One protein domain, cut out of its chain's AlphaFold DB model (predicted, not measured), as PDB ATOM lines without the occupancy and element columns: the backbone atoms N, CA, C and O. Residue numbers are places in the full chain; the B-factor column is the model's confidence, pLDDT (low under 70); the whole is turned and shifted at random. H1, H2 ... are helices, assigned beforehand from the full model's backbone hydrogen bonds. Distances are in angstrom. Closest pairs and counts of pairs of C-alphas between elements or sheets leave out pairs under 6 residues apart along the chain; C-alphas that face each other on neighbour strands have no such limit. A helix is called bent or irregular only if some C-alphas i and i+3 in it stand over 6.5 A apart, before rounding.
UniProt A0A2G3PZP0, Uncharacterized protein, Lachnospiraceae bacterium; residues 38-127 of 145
ATOM      1  N   TYR A  38     151.518 162.415 184.147       65.69
ATOM      2  CA  TYR A  38     151.345 160.971 183.942       65.69
ATOM      3  C   TYR A  38     150.633 160.642 182.620       65.69
ATOM      4  O   TYR A  38     150.995 159.676 181.937       65.69
ATOM      5  N   ILE A  39     149.620 161.433 182.256       65.88
ATOM      6  CA  ILE A  39     148.931 161.310 180.965       65.88
ATOM      7  C   ILE A  39     149.892 161.686 179.831       65.88
ATOM      8  O   ILE A  39     149.947 160.983 178.819       65.88
ATOM      9  N   TYR A  40     150.706 162.724 180.029       66.62
ATOM     10  CA  TYR A  40     151.675 163.217 179.060       66.62
ATOM     11  C   TYR A  40     152.753 162.180 178.748       66.62
ATOM     12  O   TYR A  40     152.954 161.853 177.582       66.62
ATOM     13  N   ILE A  41     153.372 161.568 179.766       69.81
ATOM     14  CA  ILE A  41     154.398 160.525 179.584       69.81
ATOM     15  C   ILE A  41     153.844 159.329 178.799       69.81
ATOM     16  O   ILE A  41     154.512 158.774 177.921       69.81
ATOM     17  N   LYS A  42     152.604 158.918 179.089       71.88
ATOM     18  CA  LYS A  42     151.980 157.794 178.381       71.88
ATOM     19  C   LYS A  42     151.589 158.142 176.953       71.88
ATOM     20  O   LYS A  42     151.855 157.345 176.057       71.88
ATOM     21  N   ASN A  43     151.028 159.327 176.732       75.06
ATOM     22  CA  ASN A  43     150.756 159.820 175.387       75.06
ATOM     23  C   ASN A  43     152.053 159.988 174.585       75.06
ATOM     24  O   ASN A  43     152.076 159.645 173.408       75.06
ATOM     25  N   PHE A  44     153.146 160.433 175.208       74.62
ATOM     26  CA  PHE A  44     154.448 160.584 174.562       74.62
ATOM     27  C   PHE A  44     155.012 159.243 174.085       74.62
ATOM     28  O   PHE A  44     155.432 159.127 172.934       74.62
ATOM     29  N   LYS A  45     154.943 158.195 174.919       75.00
ATOM     30  CA  LYS A  45     155.386 156.848 174.527       75.00
ATOM     31  C   LYS A  45     154.582 156.299 173.344       75.00
ATOM     32  O   LYS A  45     155.156 155.702 172.436       75.00
ATOM     33  N   THR A  46     153.269 156.520 173.331       76.50
ATOM     34  CA  THR A  46     152.418 156.096 172.211       76.50
ATOM     35  C   THR A  46     152.698 156.911 170.958       76.50
ATOM     36  O   THR A  46     152.838 156.323 169.892       76.50
ATOM     37  N   ARG A  47     152.857 158.235 171.076       78.06
ATOM     38  CA  ARG A  47     153.260 159.095 169.956       78.06
ATOM     39  C   ARG A  47     154.534 158.570 169.307       78.06
ATOM     40  O   ARG A  47     154.514 158.338 168.107       78.06
ATOM     41  N   LEU A  48     155.562 158.274 170.105       84.19
ATOM     42  CA  LEU A  48     156.828 157.716 169.627       84.19
ATOM     43  C   LEU A  48     156.646 156.358 168.925       84.19
ATOM     44  O   LEU A  48     157.214 156.130 167.859       84.19
ATOM     45  N   SER A  49     155.815 155.473 169.488       79.75
ATOM     46  CA  SER A  49     155.487 154.180 168.871       79.75
ATOM     47  C   SER A  49     154.795 154.345 167.520       79.75
ATOM     48  O   SER A  49     155.097 153.610 166.586       79.75
ATOM     49  N   VAL A  50     153.868 155.296 167.405       78.38
ATOM     50  CA  VAL A  50     153.163 155.563 166.149       78.38
ATOM     51  C   VAL A  50     154.123 156.165 165.120       78.38
ATOM     52  O   VAL A  50     154.081 155.767 163.959       78.38
ATOM     53  N   THR A  51     155.029 157.061 165.528       82.88
ATOM     54  CA  THR A  51     156.057 157.602 164.623       82.88
ATOM     55  C   THR A  51     156.944 156.488 164.064       82.88
ATOM     56  O   THR A  51     157.195 156.460 162.865       82.88
ATOM     57  N   LEU A  52     157.352 155.527 164.903       87.62
ATOM     58  CA  LEU A  52     158.122 154.353 164.476       87.62
ATOM     59  C   LEU A  52     157.392 153.514 163.420       87.62
ATOM     60  O   LEU A  52     158.002 153.121 162.430       87.62
ATOM     61  N   VAL A  53     156.090 153.270 163.596       84.31
ATOM     62  CA  VAL A  53     155.285 152.527 162.610       84.31
ATOM     63  C   VAL A  53     155.247 153.261 161.271       84.31
ATOM     64  O   VAL A  53     155.443 152.636 160.232       84.31
ATOM     65  N   VAL A  54     155.058 154.584 161.281       81.19
ATOM     66  CA  VAL A  54     155.072 155.390 160.050       81.19
ATOM     67  C   VAL A  54     156.432 155.298 159.350       81.19
ATOM     68  O   VAL A  54     156.473 155.075 158.142       81.19
ATOM     69  N   PHE A  55     157.542 155.383 160.091       84.12
ATOM     70  CA  PHE A  55     158.884 155.206 159.525       84.12
ATOM     71  C   PHE A  55     159.086 153.824 158.894       84.12
ATOM     72  O   PHE A  55     159.646 153.736 157.803       84.12
ATOM     73  N   LEU A  56     158.608 152.756 159.538       87.62
ATOM     74  CA  LEU A  56     158.695 151.398 158.990       87.62
ATOM     75  C   LEU A  56     157.873 151.240 157.707       87.62
ATOM     76  O   LEU A  56     158.352 150.635 156.751       87.62
ATOM     77  N   VAL A  57     156.665 151.808 157.662       83.88
ATOM     78  CA  VAL A  57     155.818 151.782 156.460       83.88
ATOM     79  C   VAL A  57     156.501 152.520 155.311       83.88
ATOM     80  O   VAL A  57     156.589 151.972 154.216       83.88
ATOM     81  N   ILE A  58     157.041 153.718 155.554       80.12
ATOM     82  CA  ILE A  58     157.783 154.477 154.535       80.12
ATOM     83  C   ILE A  58     159.018 153.691 154.072       80.12
ATOM     84  O   ILE A  58     159.247 153.572 152.872       80.12
ATOM     85  N   GLY A  59     159.777 153.103 155.002       84.06
ATOM     86  CA  GLY A  59     160.940 152.274 154.681       84.06
ATOM     87  C   GLY A  59     160.587 151.075 153.798       84.06
ATOM     88  O   GLY A  59     161.277 150.809 152.819       84.06
ATOM     89  N   PHE A  60     159.476 150.395 154.082       84.12
ATOM     90  CA  PHE A  60     159.001 149.276 153.266       84.12
ATOM     91  C   PHE A  60     158.573 149.711 151.856       84.12
ATOM     92  O   PHE A  60     158.855 149.015 150.886       84.12
ATOM     93  N   GLN A  61     157.935 150.876 151.722       75.81
ATOM     94  CA  GLN A  61     157.570 151.432 150.413       75.81
ATOM     95  C   GLN A  61     158.806 151.821 149.588       75.81
ATOM     96  O   GLN A  61     158.840 151.576 148.387       75.81
ATOM     97  N   LEU A  62     159.850 152.363 150.227       76.75
ATOM     98  CA  LEU A  62     161.125 152.653 149.560       76.75
ATOM     99  C   LEU A  62     161.808 151.381 149.042       76.75
ATOM    100  O   LEU A  62     162.341 151.389 147.936       76.75
ATOM    101  N   LEU A  63     161.765 150.285 149.810       81.25
ATOM    102  CA  LEU A  63     162.295 148.989 149.373       81.25
ATOM    103  C   LEU A  63     161.551 148.448 148.146       81.25
ATOM    104  O   LEU A  63     162.195 147.985 147.211       81.25
ATOM    105  N   LYS A  64     160.218 148.570 148.111       76.31
ATOM    106  CA  LYS A  64     159.426 148.203 146.925       76.31
ATOM    107  C   LYS A  64     159.789 149.031 145.697       76.31
ATOM    108  O   LYS A  64     159.859 148.494 144.601       76.31
ATOM    109  N   LEU A  65     160.062 150.323 145.883       72.25
ATOM    110  CA  LEU A  65     160.468 151.201 144.787       72.25
ATOM    111  C   LEU A  65     161.810 150.780 144.172       72.25
ATOM    112  O   LEU A  65     161.978 150.815 142.956       72.25
ATOM    113  N   LEU A  66     162.757 150.378 145.027       71.50
ATOM    114  CA  LEU A  66     164.055 149.836 144.616       71.50
ATOM    115  C   LEU A  66     163.898 148.516 143.846       71.50
ATOM    116  O   LEU A  66     164.658 148.271 142.914       71.50
ATOM    117  N   GLU A  67     162.922 147.687 144.223       72.50
ATOM    118  CA  GLU A  67     162.628 146.400 143.579       72.50
ATOM    119  C   GLU A  67     161.914 146.559 142.225       72.50
ATOM    120  O   GLU A  67     162.277 145.888 141.261       72.50
ATOM    121  N   GLU A  68     160.947 147.475 142.114       67.31
ATOM    122  CA  GLU A  68     160.213 147.735 140.863       67.31
ATOM    123  C   GLU A  68     161.035 148.525 139.828       67.31
ATOM    124  O   GLU A  68     160.642 148.617 138.665       67.31
ATOM    125  N   GLY A  69     162.185 149.091 140.213       61.81
ATOM    126  CA  GLY A  69     163.076 149.829 139.307       61.81
ATOM    127  C   GLY A  69     162.482 151.138 138.768       61.81
ATOM    128  O   GLY A  69     163.019 151.721 137.825       61.81
ATOM    129  N   ILE A  70     161.374 151.607 139.350       59.44
ATOM    130  CA  ILE A  70     160.668 152.812 138.920       59.44
ATOM    131  C   ILE A  70     161.354 154.051 139.504       59.44
ATOM    132  O   ILE A  70     161.761 154.099 140.663       59.44
ATOM    133  N   ILE A  71     161.465 155.053 138.633       59.31
ATOM    134  CA  ILE A  71     162.058 156.377 138.808       59.31
ATOM    135  C   ILE A  71     161.787 156.918 140.217       59.31
ATOM    136  O   ILE A  71     160.640 157.171 140.592       59.31
ATOM    137  N   ILE A  72     162.864 157.117 140.983       62.72
ATOM    138  CA  ILE A  72     162.830 157.849 142.250       62.72
ATOM    139  C   ILE A  72     162.129 159.182 141.963       62.72
ATOM    140  O   ILE A  72     162.597 159.902 141.076       62.72
ATOM    141  N   PRO A  73     161.026 159.524 142.652       61.00
ATOM    142  CA  PRO A  73     160.330 160.779 142.408       61.00
ATOM    143  C   PRO A  73     161.329 161.929 142.537       61.00
ATOM    144  O   PRO A  73     161.938 162.133 143.589       61.00
ATOM    145  N   THR A  74     161.529 162.664 141.446       64.19
ATOM    146  CA  THR A  74     162.564 163.701 141.328       64.19
ATOM    147  C   THR A  74     162.248 164.925 142.186       64.19
ATOM    148  O   THR A  74     163.126 165.751 142.430       64.19
ATOM    149  N   SER A  75     161.004 165.043 142.672       72.88
ATOM    150  CA  SER A  75     160.567 166.108 143.571       72.88
ATOM    151  C   SER A  75     160.080 165.580 144.927       72.88
ATOM    152  O   SER A  75     159.295 164.633 145.021       72.88
ATOM    153  N   LEU A  76     160.474 166.276 146.002       70.06
ATOM    154  CA  LEU A  76     159.947 166.050 147.355       70.06
ATOM    155  C   LEU A  76     158.416 166.182 147.416       70.06
ATOM    156  O   LEU A  76     157.769 165.523 148.226       70.06
ATOM    157  N   MET A  77     157.823 167.019 146.559       73.12
ATOM    158  CA  MET A  77     156.384 167.290 146.557       73.12
ATOM    159  C   MET A  77     155.563 166.081 146.084       73.12
ATOM    160  O   MET A  77     154.527 165.767 146.674       73.12
ATOM    161  N   GLU A  78     156.023 165.380 145.046       73.12
ATOM    162  CA  GLU A  78     155.382 164.148 144.564       73.12
ATOM    163  C   GLU A  78     155.537 163.011 145.566       73.12
ATOM    164  O   GLU A  78     154.569 162.297 145.834       73.12
ATOM    165  N   PHE A  79     156.709 162.904 146.196       73.06
ATOM    166  CA  PHE A  79     156.932 161.933 147.262       73.06
ATOM    167  C   PHE A  79     155.943 162.131 148.423       73.06
ATOM    168  O   PHE A  79     155.274 161.191 148.851       73.06
ATOM    169  N   VAL A  80     155.780 163.369 148.898       75.62
ATOM    170  CA  VAL A  80     154.834 163.681 149.982       75.62
ATOM    171  C   VAL A  80     153.393 163.367 149.567       75.62
ATOM    172  O   VAL A  80     152.651 162.761 150.342       75.62
ATOM    173  N   LYS A  81     152.980 163.733 148.348       77.25
ATOM    174  CA  LYS A  81     151.614 163.469 147.869       77.25
ATOM    175  C   LYS A  81     151.304 161.983 147.728       77.25
ATOM    176  O   LYS A  81     150.203 161.573 148.083       77.25
ATOM    177  N   LEU A  82     152.242 161.189 147.226       73.44
ATOM    178  CA  LEU A  82     151.989 159.778 146.950       73.44
ATOM    179  C   LEU A  82     152.140 158.906 148.206       73.44
ATOM    180  O   LEU A  82     151.323 158.017 148.437       73.44
ATOM    181  N   TYR A  83     153.137 159.192 149.050       71.56
ATOM    182  CA  TYR A  83     153.510 158.318 150.171       71.56
ATOM    183  C   TYR A  83     153.083 158.818 151.547       71.56
ATOM    184  O   TYR A  83     153.006 158.015 152.471       71.56
ATOM    185  N   ILE A  84     152.812 160.115 151.724       74.62
ATOM    186  CA  ILE A  84     152.505 160.691 153.046       74.62
ATOM    187  C   ILE A  84     151.050 161.157 153.116       74.62
ATOM    188  O   ILE A  84     150.354 160.853 154.087       74.62
ATOM    189  N   ALA A  85     150.555 161.844 152.085       79.81
ATOM    190  CA  ALA A  85     149.195 162.377 152.064       79.81
ATOM    191  C   ALA A  85     148.096 161.321 152.322       79.81
ATOM    192  O   ALA A  85     147.253 161.586 153.184       79.81
ATOM    193  N   PRO A  86     148.097 160.117 151.706       79.88
ATOM    194  CA  PRO A  86     147.029 159.141 151.950       79.88
ATOM    195  C   PRO A  86     147.043 158.558 153.372       79.88
ATOM    196  O   PRO A  86     145.991 158.219 153.911       79.88
ATOM    197  N   TYR A  87     148.209 158.487 154.020       78.00
ATOM    198  CA  TYR A  87     148.345 157.963 155.385       78.00
ATOM    199  C   TYR A  87     148.137 159.036 156.464       78.00
ATOM    200  O   TYR A  87     147.916 158.709 157.632       78.00
ATOM    201  N   SER A  88     148.164 160.318 156.088       77.75
ATOM    202  CA  SER A  88     148.012 161.439 157.020       77.75
ATOM    203  C   SER A  88     146.630 161.481 157.689       77.75
ATOM    204  O   SER A  88     146.535 161.697 158.898       77.75
ATOM    205  N   LEU A  89     145.562 161.200 156.936       81.50
ATOM    206  CA  LEU A  89     144.186 161.225 157.432       81.50
ATOM    207  C   LEU A  89     143.909 160.128 158.484       81.50
ATOM    208  O   LEU A  89     143.502 160.476 159.597       81.50
ATOM    209  N   PRO A  90     144.163 158.826 158.219       80.56
ATOM    210  CA  PRO A  90     143.976 157.786 159.231       80.56
ATOM    211  C   PRO A  90     144.885 157.981 160.453       80.56
ATOM    212  O   PRO A  90     144.464 157.693 161.574       80.56
ATOM    213  N   TRP A  91     146.091 158.535 160.278       79.31
ATOM    214  CA  TRP A  91     146.986 158.856 161.394       79.31
ATOM    215  C   TRP A  91     146.398 159.911 162.343       79.31
ATOM    216  O   TRP A  91     146.387 159.708 163.562       79.31
ATOM    217  N   ILE A  92     145.854 161.007 161.802       82.69
ATOM    218  CA  ILE A  92     145.209 162.066 162.595       82.69
ATOM    219  C   ILE A  92     143.992 161.513 163.346       82.69
ATOM    220  O   ILE A  92     143.848 161.747 164.549       82.69
ATOM    221  N   VAL A  93     143.147 160.728 162.672       86.06
ATOM    222  CA  VAL A  93     141.958 160.115 163.290       86.06
ATOM    223  C   VAL A  93     142.357 159.187 164.440       86.06
ATOM    224  O   VAL A  93     141.791 159.274 165.534       86.06
ATOM    225  N   MET A  94     143.377 158.349 164.243       80.44
ATOM    226  CA  MET A  94     143.853 157.433 165.279       80.44
ATOM    227  C   MET A  94     144.436 158.173 166.490       80.44
ATOM    228  O   MET A  94     144.199 157.772 167.633       80.44
ATOM    229  N   MET A  95     145.130 159.293 166.264       81.25
ATOM    230  CA  MET A  95     145.643 160.161 167.330       81.25
ATOM    231  C   MET A  95     144.518 160.791 168.157       81.25
ATOM    232  O   MET A  95     144.608 160.808 169.389       81.25
ATOM    233  N   ILE A  96     143.450 161.269 167.512       84.31
ATOM    234  CA  ILE A  96     142.292 161.858 168.202       84.31
ATOM    235  C   ILE A  96     141.594 160.801 169.065       84.31
ATOM    236  O   ILE A  96     141.407 161.016 170.265       84.31
ATOM    237  N   ILE A  97     141.284 159.635 168.488       83.50
ATOM    238  CA  ILE A  97     140.615 158.535 169.200       83.50
ATOM    239  C   ILE A  97     141.449 158.091 170.404       83.50
ATOM    240  O   ILE A  97     140.935 157.981 171.521       83.50
ATOM    241  N   TYR A  98     142.753 157.889 170.207       79.00
ATOM    242  CA  TYR A  98     143.640 157.466 171.284       79.00
ATOM    243  C   TYR A  98     143.714 158.504 172.408       79.00
ATOM    244  O   TYR A  98     143.614 158.147 173.582       79.00
ATOM    245  N   THR A  99     143.844 159.787 172.064       78.69
ATOM    246  CA  THR A  99     143.914 160.877 173.049       78.69
ATOM    247  C   THR A  99     142.631 160.958 173.875       78.69
ATOM    248  O   THR A  99     142.692 161.118 175.099       78.69
ATOM    249  N   MET A 100     141.474 160.771 173.236       82.00
ATOM    250  CA  MET A 100     140.178 160.774 173.910       82.00
ATOM    251  C   MET A 100     140.056 159.595 174.890       82.00
ATOM    252  O   MET A 100     139.755 159.795 176.069       82.00
ATOM    253  N   ILE A 101     140.383 158.375 174.447       81.00
ATOM    254  CA  ILE A 101     140.351 157.164 175.287       81.00
ATOM    255  C   ILE A 101     141.338 157.278 176.458       81.00
ATOM    256  O   ILE A 101     140.988 156.993 177.607       81.00
ATOM    257  N   SER A 102     142.563 157.717 176.171       75.75
ATOM    258  CA  SER A 102     143.638 157.928 177.144       75.75
ATOM    259  C   SER A 102     143.180 158.869 178.260       75.75
ATOM    260  O   SER A 102     143.204 158.500 179.438       75.75
ATOM    261  N   THR A 103     142.647 160.037 177.893       74.69
ATOM    262  CA  THR A 103     142.138 161.036 178.844       74.69
ATOM    263  C   THR A 103     141.045 160.461 179.746       74.69
ATOM    264  O   THR A 103     141.111 160.609 180.969       74.69
ATOM    265  N   VAL A 104     140.076 159.732 179.183       76.75
ATOM    266  CA  VAL A 104     138.967 159.148 179.959       76.75
ATOM    267  C   VAL A 104     139.457 158.066 180.928       76.75
ATOM    268  O   VAL A 104     139.093 158.078 182.110       76.75
ATOM    269  N   ILE A 105     140.287 157.128 180.464       78.44
ATOM    270  CA  ILE A 105     140.785 156.018 181.293       78.44
ATOM    271  C   ILE A 105     141.667 156.548 182.423       78.44
ATOM    272  O   ILE A 105     141.500 156.154 183.585       78.44
ATOM    273  N   TYR A 106     142.607 157.441 182.109       69.19
ATOM    274  CA  TYR A 106     143.529 157.970 183.108       69.19
ATOM    275  C   TYR A 106     142.845 158.933 184.076       69.19
ATOM    276  O   TYR A 106     143.123 158.851 185.277       69.19
ATOM    277  N   GLY A 107     141.874 159.723 183.611       72.44
ATOM    278  CA  GLY A 107     141.020 160.540 184.472       72.44
ATOM    279  C   GLY A 107     140.263 159.696 185.502       72.44
ATOM    280  O   GLY A 107     140.383 159.928 186.710       72.44
ATOM    281  N   LYS A 108     139.570 158.631 185.065       77.12
ATOM    282  CA  LYS A 108     138.869 157.702 185.981       77.12
ATOM    283  C   LYS A 108     139.826 157.048 186.979       77.12
ATOM    284  O   LYS A 108     139.533 156.958 188.177       77.12
ATOM    285  N   ARG A 109     140.993 156.601 186.509       75.50
ATOM    286  CA  ARG A 109     141.980 155.916 187.354       75.50
ATOM    287  C   ARG A 109     142.575 156.851 188.407       75.50
ATOM    288  O   ARG A 109     142.773 156.427 189.550       75.50
ATOM    289  N   TYR A 110     142.788 158.120 188.082       73.44
ATOM    290  CA  TYR A 110     143.231 159.109 189.060       73.44
ATOM    291  C   TYR A 110     142.151 159.470 190.073       73.44
ATOM    292  O   TYR A 110     142.438 159.468 191.267       73.44
ATOM    293  N   ALA A 111     140.905 159.673 189.638       75.88
ATOM    294  CA  ALA A 111     139.796 159.927 190.557       75.88
ATOM    295  C   ALA A 111     139.653 158.792 191.590       75.88
ATOM    296  O   ALA A 111     139.492 159.041 192.786       75.88
ATOM    297  N   SER A 112     139.807 157.534 191.155       78.06
ATOM    298  CA  SER A 112     139.830 156.380 192.068       78.06
ATOM    299  C   SER A 112     141.002 156.426 193.059       78.06
ATOM    300  O   SER A 112     140.846 156.067 194.224       78.06
ATOM    301  N   THR A 113     142.167 156.902 192.610       75.88
ATOM    302  CA  THR A 113     143.386 157.023 193.422       75.88
ATOM    303  C   THR A 113     143.235 158.110 194.481       75.88
ATOM    304  O   THR A 113     143.543 157.870 195.643       75.88
ATOM    305  N   GLN A 114     142.663 159.261 194.120       77.00
ATOM    306  CA  GLN A 114     142.369 160.339 195.066       77.00
ATOM    307  C   GLN A 114     141.379 159.889 196.147       77.00
ATOM    308  O   GLN A 114     141.641 160.076 197.334       77.00
ATOM    309  N   LYS A 115     140.295 159.195 195.768       81.50
ATOM    310  CA  LYS A 115     139.343 158.624 196.741       81.50
ATOM    311  C   LYS A 115     140.028 157.673 197.731       81.50
ATOM    312  O   LYS A 115     139.792 157.766 198.935       81.50
ATOM    313  N   ARG A 116     140.904 156.792 197.237       80.25
ATOM    314  CA  ARG A 116     141.700 155.869 198.064       80.25
ATOM    315  C   ARG A 116     142.635 156.606 199.033       80.25
ATOM    316  O   ARG A 116     142.644 156.291 200.222       80.25
ATOM    317  N   LEU A 117     143.342 157.631 198.557       81.25
ATOM    318  CA  LEU A 117     144.232 158.471 199.369       81.25
ATOM    319  C   LEU A 117     143.488 159.228 200.476       81.25
ATOM    320  O   LEU A 117     143.976 159.292 201.605       81.25
ATOM    321  N   ILE A 118     142.303 159.769 200.180       83.69
ATOM    322  CA  ILE A 118     141.449 160.430 201.177       83.69
ATOM    323  C   ILE A 118     141.032 159.426 202.262       83.69
ATOM    324  O   ILE A 118     141.150 159.720 203.453       83.69
ATOM    325  N   GLY A 119     140.621 158.215 201.871       85.12
ATOM    326  CA  GLY A 119     140.297 157.136 202.811       85.12
ATOM    327  C   GLY A 119     141.473 156.758 203.718       85.12
ATOM    328  O   GLY A 119     141.305 156.654 204.934       85.12
ATOM    329  N   TYR A 120     142.675 156.632 203.149       85.00
ATOM    330  CA  TYR A 120     143.904 156.351 203.895       85.00
ATOM    331  C   TYR A 120     144.253 157.462 204.901       85.00
ATOM    332  O   TYR A 120     144.539 157.180 206.064       85.00
ATOM    333  N   ARG A 121     144.151 158.737 204.500       85.00
ATOM    334  CA  ARG A 121     144.366 159.884 205.406       85.00
ATOM    335  C   ARG A 121     143.350 159.923 206.546       85.00
ATOM    336  O   ARG A 121     143.715 160.227 207.679       85.00
ATOM    337  N   ASN A 122     142.092 159.591 206.267       87.94
ATOM    338  CA  ASN A 122     141.056 159.516 207.295       87.94
ATOM    339  C   ASN A 122     141.327 158.382 208.295       87.94
ATOM    340  O   ASN A 122     141.111 158.566 209.490       87.94
ATOM    341  N   LEU A 123     141.828 157.233 207.830       87.44
ATOM    342  CA  LEU A 123     142.278 156.139 208.699       87.44
ATOM    343  C   LEU A 123     143.455 156.565 209.589       87.44
ATOM    344  O   LEU A 123     143.421 156.289 210.785       87.44
ATOM    345  N   LEU A 124     144.438 157.284 209.038       87.44
ATOM    346  CA  LEU A 124     145.553 157.845 209.813       87.44
ATOM    347  C   LEU A 124     145.066 158.811 210.896       87.44
ATOM    348  O   LEU A 124     145.411 158.629 212.058       87.44
ATOM    349  N   LYS A 125     144.201 159.777 210.549       89.88
ATOM    350  CA  LYS A 125     143.615 160.708 211.531       89.88
ATOM    351  C   LYS A 125     142.887 159.974 212.656       89.88
ATOM    352  O   LYS A 125     143.045 160.330 213.815       89.88
ATOM    353  N   LYS A 126     142.109 158.935 212.329       88.19
ATOM    354  CA  LYS A 126     141.416 158.119 213.340       88.19
ATOM    355  C   LYS A 126     142.392 157.412 214.276       88.19
ATOM    356  O   LYS A 126     142.116 157.358 215.467       88.19
ATOM    357  N   LEU A 127     143.503 156.888 213.755       88.12
ATOM    358  CA  LEU A 127     144.526 156.241 214.576       88.12
ATOM    359  C   LEU A 127     145.214 157.255 215.501       88.12
ATOM    360  O   LEU A 127     145.313 157.000 216.694       88.12
TER     361      LEU A 127
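AT A GLANCE: This is residues 38 to 127 of the 145 residues of an uncharacterized protein of Lachnospiraceae bacterium (UniProt A0A2G3PZP0). Two long helices make a thin, lopsided fork: H1 runs one way, the chain turns back, and the long arm H2b of the bent helix H2 returns beside it, meeting H1 near H1's beginning. The short arm H2a lies crosswise near the turn, and residues 111 to 127 of H2 stick out past the place where the two helices meet. The printed part has 90 residues with two named helices, H1 then H2, and no named strand; the class is all helix. It is extended, a rod spanning 78 by 19 by 16 A, with a radius of gyration of the C-alphas of 22.6 A.

IN THESE COORDINATES: Find C-alpha 38 at (151.345, 160.971, 183.942); from there H1, residues 38 to 68, runs 45.9 A to C-alpha 68 at (160.213, 147.735, 140.863). Next look at H2, residues 76 to 127, assigned as one helix by its hydrogen bonds but bent, with C-alphas 83 and 86 6.8 A apart. Its arm H2a holds residues 76 to 83. Its arm H2b, residues 86 to 127, runs 62.7 A to C-alpha 127 at (144.526, 156.241, 214.576); it is irregular, with C-alphas 86 and 89 6.52 A apart.

HOW THE PARTS SIT: H1 touches H2b with residues 39 to 43 alone, and H2b touches H1 with residues 99 to 106 alone; look at their closest C-alphas, those of Ile 39 and Tyr 106, 6.7 A apart. They run opposite ways at a shallow tilt of 23 degrees. H2a is about perpendicular to H2b, at 73 degrees. H1 and H2a are close but not clearly touching; their closest C-alphas, those of Ile 58 and Tyr 83, are 7.2 A apart. Every O i to N i+4 pair is within hydrogen-bond range in H1 and H2a, and 37 of 38 are in H2b.

THE WHOLE: The C-alphas farthest apart, those of Gly 69 and Leu 127, are 77.8 A apart. The printed part has no cut, and the link from H1 to H2, 7 residues, is short. Look for pLDDT under 70 at residues 38 to 41, 68 to 74 and 106; the mean of the printed part is 77.4.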